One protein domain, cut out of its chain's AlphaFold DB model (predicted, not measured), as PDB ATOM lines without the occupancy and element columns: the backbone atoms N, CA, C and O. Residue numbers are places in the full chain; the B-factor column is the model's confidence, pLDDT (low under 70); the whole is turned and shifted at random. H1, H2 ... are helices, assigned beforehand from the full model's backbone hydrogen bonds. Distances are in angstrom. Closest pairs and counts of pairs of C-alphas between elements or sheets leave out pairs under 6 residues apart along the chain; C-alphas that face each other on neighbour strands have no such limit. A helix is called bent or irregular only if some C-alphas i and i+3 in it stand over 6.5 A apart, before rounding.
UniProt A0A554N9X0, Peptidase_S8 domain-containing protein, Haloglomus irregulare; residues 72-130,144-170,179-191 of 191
ATOM      1  N   PRO A  72     232.268 251.370 135.867       88.19
ATOM      2  CA  PRO A  72     231.016 251.230 135.124       88.19
ATOM      3  C   PRO A  72     231.205 250.751 133.681       88.19
ATOM      4  O   PRO A  72     230.386 249.972 133.207       88.19
ATOM      5  N   SER A  73     232.286 251.153 133.000       85.69
ATOM      6  CA  SER A  73     232.608 250.652 131.654       85.69
ATOM      7  C   SER A  73     232.928 249.156 131.683       85.69
ATOM      8  O   SER A  73     232.379 248.401 130.883       85.69
ATOM      9  N   THR A  74     233.718 248.699 132.661       88.12
ATOM     10  CA  THR A  74     233.963 247.264 132.875       88.12
ATOM     11  C   THR A  74     232.675 246.498 133.176       88.12
ATOM     12  O   THR A  74     232.481 245.402 132.658       88.12
ATOM     13  N   CYS A  75     231.781 247.074 133.986       88.94
ATOM     14  CA  CYS A  75     230.487 246.473 134.318       88.94
ATOM     15  C   CYS A  75     229.580 246.352 133.082       88.94
ATOM     16  O   CYS A  75     229.006 245.292 132.839       88.94
ATOM     17  N   GLY A  76     229.500 247.409 132.269       87.94
ATOM     18  CA  GLY A  76     228.735 247.406 131.023       87.94
ATOM     19  C   GLY A  76     229.233 246.347 130.040       87.94
ATOM     20  O   GLY A  76     228.427 245.588 129.508       87.94
ATOM     21  N   LEU A  77     230.554 246.230 129.859       87.88
ATOM     22  CA  LEU A  77     231.121 245.192 128.997       87.88
ATOM     23  C   LEU A  77     230.873 243.782 129.546       87.88
ATOM     24  O   LEU A  77     230.534 242.893 128.775       87.88
ATOM     25  N   ALA A  78     230.982 243.567 130.860       88.44
ATOM     26  CA  ALA A  78     230.624 242.278 131.451       88.44
ATOM     27  C   ALA A  78     229.166 241.898 131.138       88.44
ATOM     28  O   ALA A  78     228.899 240.746 130.812       88.44
ATOM     29  N   GLY A  79     228.241 242.865 131.174       88.06
ATOM     30  CA  GLY A  79     226.851 242.673 130.753       88.06
ATOM     31  C   GLY A  79     226.718 242.250 129.289       88.06
ATOM     32  O   GLY A  79     226.048 241.262 129.007       88.06
ATOM     33  N   LEU A  80     227.402 242.943 128.372       88.88
ATOM     34  CA  LEU A  80     227.394 242.605 126.941       88.88
ATOM     35  C   LEU A  80     227.986 241.219 126.661       88.88
ATOM     36  O   LEU A  80     227.447 240.477 125.850       88.88
ATOM     37  N   VAL A  81     229.070 240.852 127.349       87.50
ATOM     38  CA  VAL A  81     229.684 239.521 127.230       87.50
ATOM     39  C   VAL A  81     228.732 238.443 127.737       87.50
ATOM     40  O   VAL A  81     228.558 237.431 127.069       87.50
ATOM     41  N   MET A  82     228.085 238.656 128.886       88.06
ATOM     42  CA  MET A  82     227.104 237.699 129.407       88.06
ATOM     43  C   MET A  82     225.903 237.548 128.472       88.06
ATOM     44  O   MET A  82     225.467 236.425 128.249       88.06
ATOM     45  N   GLN A  83     225.417 238.646 127.885       89.06
ATOM     46  CA  GLN A  83     224.347 238.599 126.889       89.06
ATOM     47  C   GLN A  83     224.779 237.833 125.629       89.06
ATOM     48  O   GLN A  83     224.042 236.981 125.152       89.06
ATOM     49  N   ALA A  84     225.987 238.078 125.118       87.44
ATOM     50  CA  ALA A  84     226.507 237.355 123.959       87.44
ATOM     51  C   ALA A  84     226.685 235.853 124.242       87.44
ATOM     52  O   ALA A  84     226.389 235.029 123.388       87.44
ATOM     53  N   MET A  85     227.114 235.487 125.454       87.12
ATOM     54  CA  MET A  85     227.166 234.085 125.882       87.12
ATOM     55  C   MET A  85     225.768 233.461 126.016       87.12
ATOM     56  O   MET A  85     225.627 232.265 125.798       87.12
ATOM     57  N   GLU A  86     224.742 234.227 126.390       88.69
ATOM     58  CA  GLU A  86     223.354 233.744 126.456       88.69
ATOM     59  C   GLU A  86     222.748 233.533 125.061       88.69
ATOM     60  O   GLU A  86     222.142 232.494 124.803       88.69
ATOM     61  N   GLU A  87     222.886 234.517 124.173       87.44
ATOM     62  CA  GLU A  87     222.184 234.537 122.884       87.44
ATOM     63  C   GLU A  87     222.942 233.778 121.783       87.44
ATOM     64  O   GLU A  87     222.326 233.047 121.006       87.44
ATOM     65  N   ASP A  88     224.271 233.916 121.749       85.88
ATOM     66  CA  ASP A  88     225.128 233.475 120.640       85.88
ATOM     67  C   ASP A  88     226.285 232.560 121.097       85.88
ATOM     68  O   ASP A  88     227.160 232.205 120.305       85.88
ATOM     69  N   GLY A  89     226.316 232.175 122.378       81.44
ATOM     70  CA  GLY A  89     227.393 231.374 122.949       81.44
ATOM     71  C   GLY A  89     227.466 229.965 122.345       81.44
ATOM     72  O   GLY A  89     226.448 229.267 122.291       81.44
ATOM     73  N   PRO A  90     228.651 229.477 121.929       79.50
ATOM     74  CA  PRO A  90     228.796 228.098 121.484       79.50
ATOM     75  C   PRO A  90     228.594 227.132 122.661       79.50
ATOM     76  O   PRO A  90     228.824 227.470 123.826       79.50
ATOM     77  N   ALA A  91     228.210 225.891 122.355       77.25
ATOM     78  CA  ALA A  91     227.917 224.881 123.369       77.25
ATOM     79  C   ALA A  91     229.080 224.702 124.367       77.25
ATOM     80  O   ALA A  91     230.206 224.367 123.988       77.25
ATOM     81  N   GLY A  92     228.799 224.891 125.658       75.19
ATOM     82  CA  GLY A  92     229.777 224.821 126.749       75.19
ATOM     83  C   GLY A  92     230.307 226.180 127.224       75.19
ATOM     84  O   GLY A  92     230.820 226.257 128.348       75.19
ATOM     85  N   LEU A  93     230.152 227.237 126.422       76.88
ATOM     86  CA  LEU A  93     230.321 228.640 126.826       76.88
ATOM     87  C   LEU A  93     228.982 229.367 126.988       76.88
ATOM     88  O   LEU A  93     228.978 230.475 127.519       76.88
ATOM     89  N   ASP A  94     227.880 228.736 126.592       81.12
ATOM     90  CA  ASP A  94     226.536 229.261 126.752       81.12
ATOM     91  C   ASP A  94     226.191 229.526 128.225       81.12
ATOM     92  O   ASP A  94     226.534 228.756 129.137       81.12
ATOM     93  N   LEU A  95     225.530 230.659 128.458       83.25
ATOM     94  CA  LEU A  95     224.958 231.007 129.754       83.25
ATOM     95  C   LEU A  95     223.439 230.837 129.703       83.25
ATOM     96  O   LEU A  95     222.818 231.191 128.703       83.25
ATOM     97  N   PRO A  96     222.804 230.329 130.773       83.25
ATOM     98  CA  PRO A  96     221.357 230.405 130.865       83.25
ATOM     99  C   PRO A  96     220.925 231.868 131.006       83.25
ATOM    100  O   PRO A  96     221.686 232.712 131.487       83.25
ATOM    101  N   SER A  97     219.666 232.135 130.670       84.44
ATOM    102  CA  SER A  97     219.073 233.453 130.880       84.44
ATOM    103  C   SER A  97     219.146 233.888 132.348       84.44
ATOM    104  O   SER A  97     219.234 233.037 133.246       84.44
ATOM    105  N   PRO A  98     219.037 235.197 132.644       81.69
ATOM    106  CA  PRO A  98     219.010 235.690 134.016       81.69
ATOM    107  C   PRO A  98     217.974 234.976 134.889       81.69
ATOM    108  O   PRO A  98     218.254 234.662 136.040       81.69
ATOM    109  N   GLU A  99     216.799 234.654 134.348       84.81
ATOM    110  CA  GLU A  99     215.776 233.883 135.067       84.81
ATOM    111  C   GLU A  99     216.218 232.435 135.323       84.81
ATOM    112  O   GLU A  99     215.992 231.903 136.411       84.81
ATOM    113  N   GLY A 100     216.908 231.820 134.358       84.19
ATOM    114  CA  GLY A 100     217.497 230.489 134.493       84.19
ATOM    115  C   GLY A 100     218.590 230.412 135.563       84.19
ATOM    116  O   GLY A 100     218.649 229.425 136.294       84.19
ATOM    117  N   LEU A 101     219.394 231.470 135.745       78.75
ATOM    118  CA  LEU A 101     220.409 231.560 136.812       78.75
ATOM    119  C   LEU A 101     219.805 231.497 138.230       78.75
ATOM    120  O   LEU A 101     220.479 231.113 139.196       78.75
ATOM    121  N   TYR A 102     218.533 231.875 138.374       83.50
ATOM    122  CA  TYR A 102     217.799 231.877 139.642       83.50
ATOM    123  C   TYR A 102     216.676 230.834 139.694       83.50
ATOM    124  O   TYR A 102     215.840 230.879 140.599       83.50
ATOM    125  N   ALA A 103     216.666 229.873 138.768       86.06
ATOM    126  CA  ALA A 103     215.761 228.737 138.835       86.06
ATOM    127  C   ALA A 103     216.034 227.879 140.089       86.06
ATOM    128  O   ALA A 103     217.141 227.856 140.631       86.06
ATOM    129  N   ASN A 104     214.997 227.186 140.577       76.50
ATOM    130  CA  ASN A 104     215.019 226.459 141.858       76.50
ATOM    131  C   ASN A 104     216.037 225.304 141.913       76.50
ATOM    132  O   ASN A 104     216.328 224.801 142.997       76.50
ATOM    133  N   ASP A 105     216.522 224.849 140.763       83.75
ATOM    134  CA  ASP A 105     217.498 223.777 140.591       83.75
ATOM    135  C   ASP A 105     218.951 224.269 140.519       83.75
ATOM    136  O   ASP A 105     219.854 223.438 140.576       83.75
ATOM    137  N   MET A 106     219.183 225.587 140.468       84.81
ATOM    138  CA  MET A 106     220.528 226.165 140.427       84.81
ATOM    139  C   MET A 106     221.050 226.483 141.823       84.81
ATOM    140  O   MET A 106     220.399 227.191 142.608       84.81
ATOM    141  N   ASP A 107     222.256 226.011 142.121       88.31
ATOM    142  CA  ASP A 107     222.930 226.304 143.380       88.31
ATOM    143  C   ASP A 107     223.938 227.467 143.249       88.31
ATOM    144  O   ASP A 107     224.167 228.041 142.181       88.31
ATOM    145  N   ASP A 108     224.527 227.876 144.372       87.62
ATOM    146  CA  ASP A 108     225.502 228.973 144.388       87.62
ATOM    147  C   ASP A 108     226.821 228.613 143.695       87.62
ATOM    148  O   ASP A 108     227.559 229.502 143.259       87.62
ATOM    149  N   ARG A 109     227.129 227.320 143.568       87.69
ATOM    150  CA  ARG A 109     228.314 226.844 142.861       87.69
ATOM    151  C   ARG A 109     228.132 227.001 141.356       87.69
ATOM    152  O   ARG A 109     229.091 227.410 140.701       87.69
ATOM    153  N   ASP A 110     226.943 226.741 140.829       85.56
ATOM    154  CA  ASP A 110     226.615 226.972 139.420       85.56
ATOM    155  C   ASP A 110     226.720 228.469 139.087       85.56
ATOM    156  O   ASP A 110     227.452 228.863 138.174       85.56
ATOM    157  N   ARG A 111     226.125 229.325 139.930       85.94
ATOM    158  CA  ARG A 111     226.233 230.798 139.835       85.94
ATOM    159  C   ARG A 111     227.674 231.286 139.848       85.94
ATOM    160  O   ARG A 111     228.065 232.124 139.027       85.94
ATOM    161  N   LEU A 112     228.482 230.751 140.760       85.62
ATOM    162  CA  LEU A 112     229.901 231.069 140.835       85.62
ATOM    163  C   LEU A 112     230.644 230.599 139.579       85.62
ATOM    164  O   LEU A 112     231.447 231.355 139.033       85.62
ATOM    165  N   ALA A 113     230.375 229.385 139.095       85.31
ATOM    166  CA  ALA A 113     231.016 228.845 137.901       85.31
ATOM    167  C   ALA A 113     230.744 229.722 136.672       85.31
ATOM    168  O   ALA A 113     231.680 230.044 135.939       85.31
ATOM    169  N   TRP A 114     229.506 230.173 136.480       83.62
ATOM    170  CA  TRP A 114     229.151 231.083 135.390       83.62
ATOM    171  C   TRP A 114     229.802 232.457 135.526       83.62
ATOM    172  O   TRP A 114     230.383 232.954 134.563       83.62
ATOM    173  N   THR A 115     229.809 233.022 136.735       85.56
ATOM    174  CA  THR A 115     230.502 234.292 137.010       85.56
ATOM    175  C   THR A 115     231.993 234.193 136.675       85.56
ATOM    176  O   THR A 115     232.566 235.088 136.052       85.56
ATOM    177  N   LEU A 116     232.637 233.084 137.054       84.75
ATOM    178  CA  LEU A 116     234.048 232.843 136.763       84.75
ATOM    179  C   LEU A 116     234.305 232.634 135.268       84.75
ATOM    180  O   LEU A 116     235.324 233.113 134.771       84.75
ATOM    181  N   ARG A 117     233.396 231.973 134.540       83.25
ATOM    182  CA  ARG A 117     233.488 231.823 133.078       83.25
ATOM    183  C   ARG A 117     233.383 233.166 132.365       83.25
ATOM    184  O   ARG A 117     234.265 233.480 131.573       83.25
ATOM    185  N   ALA A 118     232.379 233.977 132.698       82.75
ATOM    186  CA  ALA A 118     232.214 235.313 132.125       82.75
ATOM    187  C   ALA A 118     233.436 236.200 132.416       82.75
ATOM    188  O   ALA A 118     233.963 236.865 131.523       82.75
ATOM    189  N   LYS A 119     233.963 236.143 133.649       83.94
ATOM    190  CA  LYS A 119     235.206 236.836 134.010       83.94
ATOM    191  C   LYS A 119     236.399 236.336 133.189       83.94
ATOM    192  O   LYS A 119     237.174 237.151 132.703       83.94
ATOM    193  N   ALA A 120     236.568 235.025 133.036       80.62
ATOM    194  CA  ALA A 120     237.672 234.458 132.266       80.62
ATOM    195  C   ALA A 120     237.609 234.867 130.785       80.62
ATOM    196  O   ALA A 120     238.635 235.250 130.224       80.62
ATOM    197  N   ALA A 121     236.419 234.857 130.182       78.44
ATOM    198  CA  ALA A 121     236.207 235.302 128.807       78.44
ATOM    199  C   ALA A 121     236.534 236.794 128.619       78.44
ATOM    200  O   ALA A 121     237.258 237.168 127.696       78.44
ATOM    201  N   LEU A 122     236.085 237.640 129.553       82.00
ATOM    202  CA  LEU A 122     236.408 239.066 129.557       82.00
ATOM    203  C   LEU A 122     237.921 239.313 129.664       82.00
ATOM    204  O   LEU A 122     238.463 240.156 128.958       82.00
ATOM    205  N   LEU A 123     238.618 238.601 130.553       78.50
ATOM    206  CA  LEU A 123     240.056 238.801 130.769       78.50
ATOM    207  C   LEU A 123     240.923 238.198 129.658       78.50
ATOM    208  O   LEU A 123     242.028 238.677 129.421       78.50
ATOM    209  N   GLY A 124     240.442 237.164 128.965       71.31
ATOM    210  CA  GLY A 124     241.156 236.551 127.842       71.31
ATOM    211  C   GLY A 124     241.218 237.426 126.586       71.31
ATOM    212  O   GLY A 124     241.989 237.130 125.678       71.31
ATOM    213  N   THR A 125     240.426 238.498 126.536       68.75
ATOM    214  CA  THR A 125     240.197 239.331 125.341       68.75
ATOM    215  C   THR A 125     240.696 240.764 125.512       68.75
ATOM    216  O   THR A 125     240.463 241.631 124.668       68.75
ATOM    217  N   THR A 126     241.422 241.026 126.601       65.50
ATOM    218  CA  THR A 126     241.998 242.337 126.884       65.50
ATOM    219  C   THR A 126     243.232 242.623 126.032       65.50
ATOM    220  O   THR A 126     244.048 241.739 125.772       65.50
ATOM    221  N   THR A 127     243.417 243.883 125.637       60.22
ATOM    222  CA  THR A 127     244.524 244.323 124.770       60.22
ATOM    223  C   THR A 127     245.581 245.103 125.547       60.22
ATOM    224  O   THR A 127     245.279 245.893 126.429       60.22
ATOM    225  N   ALA A 128     246.863 244.915 125.254       56.50
ATOM    226  CA  ALA A 128     247.923 245.583 126.014       56.50
ATOM    227  C   ALA A 128     248.059 247.081 125.692       56.50
ATOM    228  O   ALA A 128     247.879 247.478 124.540       56.50
ATOM    229  N   PHE A 129     248.509 247.917 126.643       51.59
ATOM    230  CA  PHE A 129     248.868 249.312 126.326       51.59
ATOM    231  C   PHE A 129     250.145 249.452 125.476       51.59
ATOM    232  O   PHE A 129     250.428 250.563 125.031       51.59
ATOM    233  N   ASN A 130     250.911 248.384 125.226       46.41
ATOM    234  CA  ASN A 130     252.172 248.451 124.473       46.41
ATOM    235  C   ASN A 130     252.041 249.044 123.055       46.41
ATOM    236  O   ASN A 130     253.047 249.429 122.465       46.41
ATOM    237  N   PRO A 144     252.387 238.354 126.750       63.69
ATOM    238  CA  PRO A 144     251.148 237.637 126.453       63.69
ATOM    239  C   PRO A 144     250.782 236.618 127.537       63.69
ATOM    240  O   PRO A 144     251.620 235.823 127.965       63.69
ATOM    241  N   GLY A 145     249.531 236.663 128.001       63.81
ATOM    242  CA  GLY A 145     249.018 235.780 129.054       63.81
ATOM    243  C   GLY A 145     249.568 236.051 130.460       63.81
ATOM    244  O   GLY A 145     249.191 235.350 131.400       63.81
ATOM    245  N   GLN A 146     250.439 237.048 130.639       71.56
ATOM    246  CA  GLN A 146     250.892 237.486 131.955       71.56
ATOM    247  C   GLN A 146     250.165 238.746 132.401       71.56
ATOM    248  O   GLN A 146     249.650 239.531 131.611       71.56
ATOM    249  N   ARG A 147     250.166 238.927 133.718       76.19
ATOM    250  CA  ARG A 147     249.520 240.037 134.393       76.19
ATOM    251  C   ARG A 147     250.533 241.142 134.694       76.19
ATOM    252  O   ARG A 147     251.497 240.907 135.426       76.19
ATOM    253  N   ASP A 148     250.267 242.345 134.210       80.31
ATOM    254  CA  ASP A 148     251.009 243.559 134.537       80.31
ATOM    255  C   ASP A 148     250.546 244.148 135.893       80.31
ATOM    256  O   ASP A 148     249.360 244.076 136.240       80.31
ATOM    257  N   PRO A 149     251.446 244.721 136.716       78.69
ATOM    258  CA  PRO A 149     251.068 245.330 137.991       78.69
ATOM    259  C   PRO A 149     250.109 246.524 137.879       78.69
ATOM    260  O   PRO A 149     249.361 246.769 138.822       78.69
ATOM    261  N   TYR A 150     250.124 247.265 136.777       78.69
ATOM    262  CA  TYR A 150     249.347 248.488 136.580       78.69
ATOM    263  C   TYR A 150     248.114 248.263 135.697       78.69
ATOM    264  O   TYR A 150     247.096 248.921 135.913       78.69
ATOM    265  N   GLU A 151     248.175 247.314 134.760       77.81
ATOM    266  CA  GLU A 151     247.102 247.066 133.775       77.81
ATOM    267  C   GLU A 151     246.342 245.764 133.985       77.81
ATOM    268  O   GLU A 151     245.311 245.540 133.353       77.81
ATOM    269  N   GLY A 152     246.837 244.891 134.859       82.56
ATOM    270  CA  GLY A 152     246.301 243.545 134.958       82.56
ATOM    271  C   GLY A 152     246.559 242.774 133.667       82.56
ATOM    272  O   GLY A 152     247.700 242.687 133.222       82.56
ATOM    273  N   PHE A 153     245.518 242.205 133.068       80.19
ATOM    274  CA  PHE A 153     245.621 241.479 131.795       80.19
ATOM    275  C   PHE A 153     245.611 242.397 130.559       80.19
ATOM    276  O   PHE A 153     245.940 241.947 129.460       80.19
ATOM    277  N   GLY A 154     245.306 243.691 130.727       80.94
ATOM    278  CA  GLY A 154     245.316 244.683 129.650       80.94
ATOM    279  C   GLY A 154     244.147 245.665 129.737       80.94
ATOM    280  O   GLY A 154     243.608 245.932 130.806       80.94
ATOM    281  N   ARG A 155     243.753 246.218 128.593       79.56
ATOM    282  CA  ARG A 155     242.606 247.100 128.369       79.56
ATOM    283  C   ARG A 155     241.380 246.305 127.988       79.56
ATOM    284  O   ARG A 155     241.487 245.322 127.263       79.56
ATOM    285  N   LEU A 156     240.212 246.810 128.360       79.06
ATOM    286  CA  LEU A 156     238.969 246.347 127.755       79.06
ATOM    287  C   LEU A 156     238.982 246.589 126.240       79.06
ATOM    288  O   LEU A 156     239.218 247.711 125.790       79.06
ATOM    289  N   SER A 157     238.674 245.540 125.484       80.31
ATOM    290  CA  SER A 157     238.322 245.604 124.068       80.31
ATOM    291  C   SER A 157     236.916 245.036 123.921       80.31
ATOM    292  O   SER A 157     236.698 243.853 124.173       80.31
ATOM    293  N   HIS A 158     235.944 245.888 123.593       81.25
ATOM    294  CA  HIS A 158     234.535 245.492 123.596       81.25
ATOM    295  C   HIS A 158     234.240 244.520 122.449       81.25
ATOM    296  O   HIS A 158     233.655 243.465 122.684       81.25
ATOM    297  N   GLY A 159     234.702 244.847 121.235       78.25
ATOM    298  CA  GLY A 159     234.522 244.012 120.049       78.25
ATOM    299  C   GLY A 159     235.171 242.641 120.209       78.25
ATOM    300  O   GLY A 159     234.495 241.630 120.058       78.25
ATOM    301  N   ALA A 160     236.447 242.597 120.609       77.81
ATOM    302  CA  ALA A 160     237.163 241.334 120.797       77.81
ATOM    303  C   ALA A 160     236.554 240.460 121.907       77.81
ATOM    304  O   ALA A 160     236.556 239.237 121.788       77.81
ATOM    305  N   ALA A 161     236.027 241.068 122.976       80.44
ATOM    306  CA  ALA A 161     235.400 240.333 124.069       80.44
ATOM    307  C   ALA A 161     234.096 239.650 123.655       80.44
ATOM    308  O   ALA A 161     233.910 238.476 123.961       80.44
ATOM    309  N   VAL A 162     233.216 240.371 122.954       82.19
ATOM    310  CA  VAL A 162     231.950 239.822 122.443       82.19
ATOM    311  C   VAL A 162     232.219 238.771 121.369       82.19
ATOM    312  O   VAL A 162     231.707 237.661 121.450       82.19
ATOM    313  N   ASP A 163     233.091 239.086 120.416       81.12
ATOM    314  CA  ASP A 163     233.440 238.192 119.315       81.12
ATOM    315  C   ASP A 163     234.037 236.861 119.795       81.12
ATOM    316  O   ASP A 163     233.690 235.796 119.289       81.12
ATOM    317  N   ALA A 164     234.890 236.889 120.821       78.06
ATOM    318  CA  ALA A 164     235.481 235.670 121.364       78.06
ATOM    319  C   ALA A 164     234.459 234.725 122.012       78.06
ATOM    320  O   ALA A 164     234.722 233.524 122.082       78.06
ATOM    321  N   VAL A 165     233.333 235.246 122.510       81.69
ATOM    322  CA  VAL A 165     232.292 234.429 123.154       81.69
ATOM    323  C   VAL A 165     231.134 234.077 122.232       81.69
ATOM    324  O   VAL A 165     230.408 233.146 122.550       81.69
ATOM    325  N   SER A 166     230.978 234.772 121.104       82.25
ATOM    326  CA  SER A 166     229.937 234.488 120.108       82.25
ATOM    327  C   SER A 166     230.432 233.624 118.942       82.25
ATOM    328  O   SER A 166     229.645 233.201 118.096       82.25
ATOM    329  N   ARG A 167     231.747 233.392 118.822       75.75
ATOM    330  CA  ARG A 167     232.315 232.579 117.738       75.75
ATOM    331  C   ARG A 167     232.225 231.087 118.023       75.75
ATOM    332  O   ARG A 167     232.806 230.591 118.986       75.75
ATOM    333  N   ASP A 168     231.634 230.360 117.084       68.12
ATOM    334  CA  ASP A 168     231.741 228.904 117.010       68.12
ATOM    335  C   ASP A 168     233.007 228.522 116.222       68.12
ATOM    336  O   ASP A 168     233.011 228.449 114.992       68.12
ATOM    337  N   LEU A 169     234.130 228.368 116.931       62.66
ATOM    338  CA  LEU A 169     235.385 227.918 116.325       62.66
ATOM    339  C   LEU A 169     235.404 226.391 116.267       62.66
ATOM    340  O   LEU A 169     235.468 225.714 117.294       62.66
ATOM    341  N   ALA A 170     235.419 225.837 115.054       57.53
ATOM    342  CA  ALA A 170     235.525 224.398 114.863       57.53
ATOM    343  C   ALA A 170     236.852 223.867 115.432       57.53
ATOM    344  O   ALA A 170     237.946 224.241 114.996       57.53
ATOM    345  N   LEU A 179     241.540 234.832 110.382       45.25
ATOM    346  CA  LEU A 179     241.772 235.349 111.734       45.25
ATOM    347  C   LEU A 179     241.940 236.866 111.619       45.25
ATOM    348  O   LEU A 179     243.003 237.431 111.853       45.25
ATOM    349  N   GLY A 180     240.883 237.508 111.154       40.53
ATOM    350  CA  GLY A 180     240.761 238.933 110.972       40.53
ATOM    351  C   GLY A 180     239.309 239.242 111.235       40.53
ATOM    352  O   GLY A 180     238.454 239.009 110.386       40.53
ATOM    353  N   LEU A 181     239.030 239.721 112.444       41.66
ATOM    354  CA  LEU A 181     237.871 240.570 112.633       41.66
ATOM    355  C   LEU A 181     237.932 241.629 111.522       41.66
ATOM    356  O   LEU A 181     238.960 242.291 111.376       41.66
ATOM    357  N   ASP A 182     236.846 241.823 110.777       41.19
ATOM    358  CA  ASP A 182     236.604 243.068 110.033       41.19
ATOM    359  C   ASP A 182     236.323 244.199 111.047       41.19
ATOM    360  O   ASP A 182     235.330 244.919 110.976       41.19
ATOM    361  N   VAL A 183     237.152 244.268 112.095       44.31
ATOM    362  CA  VAL A 183     237.176 245.368 113.035       44.31
ATOM    363  C   VAL A 183     237.912 246.513 112.368       44.31
ATOM    364  O   VAL A 183     238.915 246.275 111.681       44.31
ATOM    365  N   PRO A 184     237.431 247.745 112.585       45.16
ATOM    366  CA  PRO A 184     238.147 248.950 112.216       45.16
ATOM    367  C   PRO A 184     239.643 248.846 112.544       45.16
ATOM    368  O   PRO A 184     240.026 248.275 113.567       45.16
ATOM    369  N   ASP A 185     240.493 249.380 111.661       48.56
ATOM    370  CA  ASP A 185     241.960 249.279 111.755       48.56
ATOM    371  C   ASP A 185     242.522 249.725 113.125       48.56
ATOM    372  O   ASP A 185     243.637 249.355 113.490       48.56
ATOM    373  N   ASP A 186     241.771 250.513 113.899       48.50
ATOM    374  CA  ASP A 186     242.118 250.976 115.244       48.50
ATOM    375  C   ASP A 186     241.918 249.940 116.366       48.50
ATOM    376  O   ASP A 186     242.437 250.147 117.466       48.50
ATOM    377  N   GLU A 187     241.238 248.819 116.107       39.69
ATOM    378  CA  GLU A 187     241.044 247.724 117.073       39.69
ATOM    379  C   GLU A 187     241.897 246.478 116.779       39.69
ATOM    380  O   GLU A 187     241.934 245.541 117.585       39.69
ATOM    381  N   GLN A 188     242.632 246.456 115.663       42.78
ATOM    382  CA  GLN A 188     243.590 245.387 115.388       42.78
ATOM    383  C   GLN A 188     244.822 245.541 116.289       42.78
ATOM    384  O   GLN A 188     245.443 246.605 116.366       42.78
ATOM    385  N   ALA A 189     245.198 244.466 116.987       34.62
ATOM    386  CA  ALA A 189     246.462 244.424 117.712       34.62
ATOM    387  C   ALA A 189     247.604 244.661 116.711       34.62
ATOM    388  O   ALA A 189     247.761 243.895 115.761       34.62
ATOM    389  N   ALA A 190     248.359 245.746 116.902       33.72
ATOM    390  CA  ALA A 190     249.469 246.125 116.034       33.72
ATOM    391  C   ALA A 190     250.416 244.933 115.796       33.72
ATOM    392  O   ALA A 190     250.836 244.279 116.755       33.72
ATOM    393  N   GLY A 191     250.709 244.662 114.519       31.64
ATOM    394  CA  GLY A 191     251.653 243.628 114.080       31.64
ATOM    395  C   GLY A 191     253.104 243.905 114.454       31.64
ATOM    396  O   GLY A 191     253.464 245.089 114.656       31.64
TER     397      GLY A 191
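AT A GLANCE: This is residues 72 to 130, 144 to 170 and 179 to 191 of the 191 residues of the protein "Peptidase_S8 domain-containing protein" of Haloglomus irregulare (UniProt A0A554N9X0). Look for a small core where three helices meet: H1 and H4 lie side by side, and the longest helix, H3, crosses H1 and meets H4 with its last residues. H3 runs along the long axis, residues 103 to 109 stick out where it begins, and a 13-residue tail without a named element, 179 to 191, ends the chain. The printed part has 99 residues, with four named helices in the order H1, H2, H3, H4 and no named strand; it is all helix by class, though under half of the residues, 46, are in named elements. It is only just compact, close to loose, with a radius of gyration of the C-alphas of 14.7 A, and only just elongated, spanning 48 by 32 by 25 A.

IN THESE COORDINATES: Find C-alpha 108 at (225.502, 228.973, 144.388); from there H3, residues 108 to 124, runs 24.0 A. H1, residues 72 to 87, begins at C-alpha 72 (231.016, 251.230, 135.124) and runs 22.5 A. H4, residues 158 to 166, ends at C-alpha 166 (229.937, 234.488, 120.108) after 12.4 A. H2 is short, residues 98 to 101.

HOW THE PARTS SIT: Start at H3: its residues 118 to 122 touch residues 78 to 82 of H1, closest at the C-alphas of Met 82 and Ala 118, 6.3 A, only just about perpendicular at 71 degrees. Residues 121 to 124 of H3 touch H4, closest at the C-alphas of Leu 122 and Ala 161, 5.7 A, at a steep tilt of 54 degrees, opposite ways. H1 and H4 touch at the C-alphas of Val 81 and Val 162, their closest, 5.3 A, at a shallow tilt of 23 degrees, the same way. With one shallow tilt among these three pairs, the packing is only just mostly crossed. H2 is close but not clearly touching H3, the closest C-alphas, of Leu 101 and Arg 111, being 6.6 A apart; H2 is apart from H1 and H4. Every O i to N i+4 pair is within hydrogen-bond range in H1 and H3, and 4 of 5 in H4; H2 is too short for such a pair.

THE WHOLE: The farthest C-alphas, of Asn 104 and Gly 191, are 49.1 A apart. Residues 131 to 143 and 171 to 178 are not printed, leaving gaps of 11.0 A and 13.0 A between C-alphas; the link H3 to H4 is across the first cut. The links H1 to H2 and H2 to H3 are short. The mean pLDDT of the printed part is 74.8, and residues 125 to 130, 144 to 145, 168 to 170 and 179 to 191 are under 70.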